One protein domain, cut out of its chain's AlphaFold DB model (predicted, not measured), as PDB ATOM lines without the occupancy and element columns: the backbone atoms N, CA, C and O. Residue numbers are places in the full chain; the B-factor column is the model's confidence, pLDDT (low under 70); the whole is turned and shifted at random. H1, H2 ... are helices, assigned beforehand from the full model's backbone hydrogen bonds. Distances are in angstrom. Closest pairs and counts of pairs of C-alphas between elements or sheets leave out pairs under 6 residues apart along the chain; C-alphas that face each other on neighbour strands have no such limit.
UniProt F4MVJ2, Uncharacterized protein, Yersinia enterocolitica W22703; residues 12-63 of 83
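Overview. This is residues 12 to 63 of the 83 residues of an uncharacterized protein of Yersinia enterocolitica W22703 (UniProt F4MVJ2). You will see an open, flat string of three helices with no packed core: H1 at one side, a long link of residues 27 to 41 crossing to the other side, and there H2 turning a corner into H3, which sticks out with residues 52 to 56 and 58 to 63. The 52 printed residues hold H1, H2, H3 in that order and no named strand; the class is all helix. The whole is only just loose, close to extended, with a radius of gyration of the C-alphas of 14.4 A and spans of 38 by 30 by 10 A.

Arrangement. Begin with H1, residues 12 to 26, which is apart from H2, residues 42 to 49, and from H3, residues 52 to 63. H2 and H3 are close but not clearly touching; look at the C-alphas of Val 48 and Ile 54, their closest, 7.0 A apart. They run the same way at a steep tilt of 56 degrees. In H1, H2 and H3 every O i to N i+4 pair is within hydrogen-bond range.

Along the chain. Find C-alpha 12 at (182.935, 191.798, 172.102); H1 runs 20.9 A from there to C-alpha 26. H2 measures 10.7 A. H3 runs 16.9 A to C-alpha 63 at (151.778, 201.532, 179.925).

Size, cuts and confidence. The C-alphas of Thr 27 and Ala 51 are the farthest apart, 38.8 A. The printed part has no cut; the link H1 to H2 is long, H2 to H3 tight. Residues 51 to 63 have pLDDT under 70.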
ATOM      1  N   ASP A  12     182.069 190.823 171.437       96.12
ATOM      2  CA  ASP A  12     182.935 191.798 172.102       96.12
ATOM      3  C   ASP A  12     182.265 193.171 172.218       96.12
ATOM      4  O   ASP A  12     182.349 193.831 173.257       96.12
ATOM      5  N   ASP A  13     181.570 193.615 171.169       94.75
ATOM      6  CA  ASP A  13     180.838 194.884 171.178       94.75
ATOM      7  C   ASP A  13     179.660 194.860 172.161       94.75
ATOM      8  O   ASP A  13     179.323 195.886 172.763       94.75
ATOM      9  N   PHE A  14     179.027 193.700 172.349       92.31
ATOM     10  CA  PHE A  14     177.982 193.516 173.351       92.31
ATOM     11  C   PHE A  14     178.545 193.695 174.766       92.31
ATOM     12  O   PHE A  14     178.066 194.560 175.509       92.31
ATOM     13  N   PHE A  15     179.617 192.977 175.114       95.19
ATOM     14  CA  PHE A  15     180.211 193.067 176.449       95.19
ATOM     15  C   PHE A  15     180.866 194.421 176.728       95.19
ATOM     16  O   PHE A  15     180.749 194.936 177.842       95.19
ATOM     17  N   LYS A  16     181.509 195.050 175.735       96.69
ATOM     18  CA  LYS A  16     182.066 196.406 175.879       96.69
ATOM     19  C   LYS A  16     180.989 197.421 176.258       96.69
ATOM     20  O   LYS A  16     181.210 198.242 177.148       96.69
ATOM     21  N   ARG A  17     179.812 197.352 175.627       94.75
ATOM     22  CA  ARG A  17     178.680 198.221 175.989       94.75
ATOM     23  C   ARG A  17     178.160 197.926 177.389       94.75
ATOM     24  O   ARG A  17     177.954 198.869 178.146       94.75
ATOM     25  N   GLY A  18     177.993 196.650 177.735       94.00
ATOM     26  CA  GLY A  18     177.550 196.240 179.069       94.00
ATOM     27  C   GLY A  18     178.463 196.777 180.171       94.00
ATOM     28  O   GLY A  18     177.984 197.419 181.100       94.00
ATOM     29  N   LYS A  19     179.785 196.621 180.015       97.31
ATOM     30  CA  LYS A  19     180.782 197.162 180.953       97.31
ATOM     31  C   LYS A  19     180.666 198.676 181.100       97.31
ATOM     32  O   LYS A  19     180.647 199.173 182.217       97.31
ATOM     33  N   LYS A  20     180.533 199.406 179.987       96.50
ATOM     34  CA  LYS A  20     180.365 200.866 180.021       96.50
ATOM     35  C   LYS A  20     179.116 201.276 180.810       96.50
ATOM     36  O   LYS A  20     179.194 202.197 181.613       96.50
ATOM     37  N   LEU A  21     177.984 200.609 180.580       95.25
ATOM     38  CA  LEU A  21     176.738 200.894 181.299       95.25
ATOM     39  C   LEU A  21     176.845 200.550 182.789       95.25
ATOM     40  O   LEU A  21     176.407 201.348 183.610       95.25
ATOM     41  N   ALA A  22     177.467 199.419 183.129       95.81
ATOM     42  CA  ALA A  22     177.719 199.033 184.515       95.81
ATOM     43  C   ALA A  22     178.580 200.081 185.232       95.81
ATOM     44  O   ALA A  22     178.179 200.586 186.268       95.81
ATOM     45  N   THR A  23     179.686 200.522 184.622       97.62
ATOM     46  CA  THR A  23     180.535 201.575 185.198       97.62
ATOM     47  C   THR A  23     179.783 202.889 185.416       97.62
ATOM     48  O   THR A  23     179.997 203.551 186.429       97.62
ATOM     49  N   LEU A  24     178.902 203.291 184.492       96.69
ATOM     50  CA  LEU A  24     178.077 204.488 184.686       96.69
ATOM     51  C   LEU A  24     177.118 204.318 185.869       96.69
ATOM     52  O   LEU A  24     177.009 205.225 186.684       96.69
ATOM     53  N   ALA A  25     176.479 203.153 185.985       94.75
ATOM     54  CA  ALA A  25     175.586 202.853 187.099       94.75
ATOM     55  C   ALA A  25     176.333 202.830 188.444       94.75
ATOM     56  O   ALA A  25     175.892 203.473 189.391       94.75
ATOM     57  N   ASP A  26     177.491 202.168 188.502       97.75
ATOM     58  CA  ASP A  26     178.327 202.054 189.706       97.75
ATOM     59  C   ASP A  26     178.861 203.411 190.183       97.75
ATOM     60  O   ASP A  26     179.131 203.603 191.365       97.75
ATOM     61  N   THR A  27     179.029 204.360 189.258       97.38
ATOM     62  CA  THR A  27     179.501 205.722 189.554       97.38
ATOM     63  C   THR A  27     178.366 206.739 189.680       97.38
ATOM     64  O   THR A  27     178.633 207.939 189.679       97.38
ATOM     65  N   GLU A  28     177.114 206.272 189.769       94.88
ATOM     66  CA  GLU A  28     175.895 207.093 189.858       94.88
ATOM     67  C   GLU A  28     175.773 208.145 188.738       94.88
ATOM     68  O   GLU A  28     175.117 209.180 188.875       94.88
ATOM     69  N   GLN A  29     176.401 207.882 187.590       96.44
ATOM     70  CA  GLN A  29     176.332 208.763 186.437       96.44
ATOM     71  C   GLN A  29     175.020 208.558 185.668       96.44
ATOM     72  O   GLN A  29     174.490 207.443 185.610       96.44
ATOM     73  N   PRO A  30     174.501 209.609 185.005       94.38
ATOM     74  CA  PRO A  30     173.302 209.496 184.188       94.38
ATOM     75  C   PRO A  30     173.434 208.413 183.111       94.38
ATOM     76  O   PRO A  30     174.341 208.448 182.273       94.38
ATOM     77  N   LEU A  31     172.489 207.471 183.101       93.56
ATOM     78  CA  LEU A  31     172.395 206.471 182.046       93.56
ATOM     79  C   LEU A  31     171.757 207.079 180.786       93.56
ATOM     80  O   LEU A  31     170.808 207.863 180.890       93.56
ATOM     81  N   PRO A  32     172.230 206.710 179.582       90.50
ATOM     82  CA  PRO A  32     171.576 207.111 178.345       90.50
ATOM     83  C   PRO A  32     170.120 206.630 178.316       90.50
ATOM     84  O   PRO A  32     169.836 205.473 178.625       90.50
ATOM     85  N   GLN A  33     169.197 207.496 177.895       88.62
ATOM     86  CA  GLN A  33     167.800 207.118 177.660       88.62
ATOM     87  C   GLN A  33     167.665 206.352 176.335       88.62
ATOM     88  O   GLN A  33     167.120 206.852 175.353       88.62
ATOM     89  N   GLU A  34     168.199 205.134 176.294       85.12
ATOM     90  CA  GLU A  34     168.092 204.235 175.150       85.12
ATOM     91  C   GLU A  34     167.676 202.827 175.581       85.12
ATOM     92  O   GLU A  34     167.965 202.369 176.685       85.12
ATOM     93  N   HIS A  35     167.012 202.114 174.675       83.69
ATOM     94  CA  HIS A  35     166.681 200.706 174.854       83.69
ATOM     95  C   HIS A  35     167.310 199.921 173.712       83.69
ATOM     96  O   HIS A  35     166.942 200.105 172.552       83.69
ATOM     97  N   THR A  36     168.259 199.045 174.038       87.44
ATOM     98  CA  THR A  36     168.854 198.140 173.053       87.44
ATOM     99  C   THR A  36     168.407 196.712 173.317       87.44
ATOM    100  O   THR A  36     168.597 196.196 174.413       87.44
ATOM    101  N   ILE A  37     167.896 196.052 172.280       87.12
ATOM    102  CA  ILE A  37     167.662 194.607 172.254       87.12
ATOM    103  C   ILE A  37     168.698 194.008 171.299       87.12
ATOM    104  O   ILE A  37     168.844 194.489 170.177       87.12
ATOM    105  N   THR A  38     169.452 193.011 171.760       89.50
ATOM    106  CA  THR A  38     170.455 192.301 170.947       89.50
ATOM    107  C   THR A  38     169.957 190.885 170.692       89.50
ATOM    108  O   THR A  38     169.354 190.283 171.578       89.50
ATOM    109  N   PHE A  39     170.194 190.376 169.488       88.44
ATOM    110  CA  PHE A  39     169.828 189.026 169.078       88.44
ATOM    111  C   PHE A  39     171.085 188.296 168.624       88.44
ATOM    112  O   PHE A  39     171.926 188.895 167.956       88.44
ATOM    113  N   GLU A  40     171.192 187.024 168.990       87.50
ATOM    114  CA  GLU A  40     172.257 186.135 168.520       87.50
ATOM    115  C   GLU A  40     172.005 185.702 167.067       87.50
ATOM    116  O   GLU A  40     172.915 185.726 166.244       87.50
ATOM    117  N   ASP A  41     170.743 185.408 166.729       84.06
ATOM    118  CA  ASP A  41     170.303 185.064 165.376       84.06
ATOM    119  C   ASP A  41     169.573 186.252 164.701       84.06
ATOM    120  O   ASP A  41     168.539 186.720 165.202       84.06
ATOM    121  N   PRO A  42     170.049 186.734 163.537       81.50
ATOM    122  CA  PRO A  42     169.354 187.739 162.737       81.50
ATOM    123  C   PRO A  42     167.910 187.368 162.359       81.50
ATOM    124  O   PRO A  42     167.071 188.263 162.228       81.50
ATOM    125  N   LEU A  43     167.582 186.083 162.196       82.44
ATOM    126  CA  LEU A  43     166.222 185.651 161.862       82.44
ATOM    127  C   LEU A  43     165.241 185.938 163.008       82.44
ATOM    128  O   LEU A  43     164.120 186.399 162.770       82.44
ATOM    129  N   GLU A  44     165.675 185.744 164.253       82.38
ATOM    130  CA  GLU A  44     164.890 186.074 165.447       82.38
ATOM    131  C   GLU A  44     164.648 187.582 165.573       82.38
ATOM    132  O   GLU A  44     163.533 188.010 165.886       82.38
ATOM    133  N   MET A  45     165.644 188.404 165.227       85.19
ATOM    134  CA  MET A  45     165.474 189.858 165.142       85.19
ATOM    135  C   MET A  45     164.370 190.230 164.140       85.19
ATOM    136  O   MET A  45     163.463 191.000 164.467       85.19
ATOM    137  N   VAL A  46     164.409 189.668 162.926       81.75
ATOM    138  CA  VAL A  46     163.419 189.951 161.873       81.75
ATOM    139  C   VAL A  46     162.006 189.550 162.316       81.75
ATOM    140  O   VAL A  46     161.057 190.293 162.074       81.75
ATOM    141  N   ARG A  47     161.854 188.438 163.049       79.69
ATOM    142  CA  ARG A  47     160.570 188.005 163.636       79.69
ATOM    143  C   ARG A  47     160.024 188.975 164.688       79.69
ATOM    144  O   ARG A  47     158.810 189.096 164.841       79.69
ATOM    145  N   VAL A  48     160.887 189.661 165.441       74.81
ATOM    146  CA  VAL A  48     160.472 190.704 166.401       74.81
ATOM    147  C   VAL A  48     160.052 191.987 165.694       74.81
ATOM    148  O   VAL A  48     159.067 192.617 166.085       74.81
ATOM    149  N   LEU A  49     160.771 192.357 164.640       73.62
ATOM    150  CA  LEU A  49     160.470 193.551 163.858       73.62
ATOM    151  C   LEU A  49     159.190 193.406 163.020       73.62
ATOM    152  O   LEU A  49     158.549 194.411 162.730       73.62
ATOM    153  N   SER A  50     158.806 192.188 162.630       72.00
ATOM    154  CA  SER A  50     157.921 191.996 161.477       72.00
ATOM    155  C   SER A  50     156.475 192.482 161.609       72.00
ATOM    156  O   SER A  50     155.981 192.999 160.619       72.00
ATOM    157  N   ALA A  51     155.759 192.389 162.738       56.25
ATOM    158  CA  ALA A  51     154.420 193.019 162.810       56.25
ATOM    159  C   ALA A  51     153.814 193.083 164.217       56.25
ATOM    160  O   ALA A  51     153.651 194.156 164.793       56.25
ATOM    161  N   ALA A  52     153.463 191.936 164.796       59.94
ATOM    162  CA  ALA A  52     152.690 191.895 166.038       59.94
ATOM    163  C   ALA A  52     153.504 192.352 167.267       59.94
ATOM    164  O   ALA A  52     152.963 192.924 168.213       59.94
ATOM    165  N   ARG A  53     154.827 192.150 167.238       60.81
ATOM    166  CA  ARG A  53     155.736 192.480 168.345       60.81
ATOM    167  C   ARG A  53     156.067 193.970 168.447       60.81
ATOM    168  O   ARG A  53     156.176 194.466 169.563       60.81
ATOM    169  N   ILE A  54     156.119 194.713 167.337       64.12
ATOM    170  CA  ILE A  54     156.192 196.186 167.384       64.12
ATOM    171  C   ILE A  54     154.917 196.769 168.006       64.12
ATOM    172  O   ILE A  54     154.992 197.708 168.799       64.12
ATOM    173  N   VAL A  55     153.750 196.205 167.684       69.00
ATOM    174  CA  VAL A  55     152.467 196.639 168.256       69.00
ATOM    175  C   VAL A  55     152.437 196.397 169.768       69.00
ATOM    176  O   VAL A  55     152.138 197.322 170.517       69.00
ATOM    177  N   LEU A  56     152.850 195.216 170.241       57.34
ATOM    178  CA  LEU A  56     152.935 194.916 171.676       57.34
ATOM    179  C   LEU A  56     153.968 195.792 172.415       57.34
ATOM    180  O   LEU A  56     153.667 196.315 173.488       57.34
ATOM    181  N   LEU A  57     155.158 196.003 171.836       62.22
ATOM    182  CA  LEU A  57     156.213 196.844 172.422       62.22
ATOM    183  C   LEU A  57     155.776 198.310 172.570       62.22
ATOM    184  O   LEU A  57     156.082 198.938 173.582       62.22
ATOM    185  N   ARG A  58     155.021 198.854 171.605       63.69
ATOM    186  CA  ARG A  58     154.416 200.195 171.709       63.69
ATOM    187  C   ARG A  58     153.380 200.270 172.827       63.69
ATOM    188  O   ARG A  58     153.368 201.244 173.574       63.69
ATOM    189  N   THR A  59     152.548 199.243 172.967       63.22
ATOM    190  CA  THR A  59     151.524 199.190 174.016       63.22
ATOM    191  C   THR A  59     152.151 199.141 175.408       63.22
ATOM    192  O   THR A  59     151.772 199.928 176.267       63.22
ATOM    193  N   VAL A  60     153.166 198.299 175.631       58.34
ATOM    194  CA  VAL A  60     153.856 198.209 176.931       58.34
ATOM    195  C   VAL A  60     154.643 199.486 177.246       58.34
ATOM    196  O   VAL A  60     154.570 199.975 178.369       58.34
ATOM    197  N   LYS A  61     155.318 200.086 176.255       63.41
ATOM    198  CA  LYS A  61     156.029 201.367 176.421       63.41
ATOM    199  C   LYS A  61     155.092 202.530 176.794       63.41
ATOM    200  O   LYS A  61     155.499 203.417 177.538       63.41
ATOM    201  N   ASN A  62     153.839 202.517 176.333       56.53
ATOM    202  CA  ASN A  62     152.819 203.493 176.742       56.53
ATOM    203  C   ASN A  62     152.220 203.201 178.131       56.53
ATOM    204  O   ASN A  62     151.682 204.105 178.765       56.53
ATOM    205  N   VAL A  63     152.308 201.958 178.616       52.72
ATOM    206  CA  VAL A  63     151.778 201.532 179.925       52.72
ATOM    207  C   VAL A  63     152.827 201.638 181.041       52.72
ATOM    208  O   VAL A  63     152.463 201.785 182.203       52.72
TER     209      VAL A  63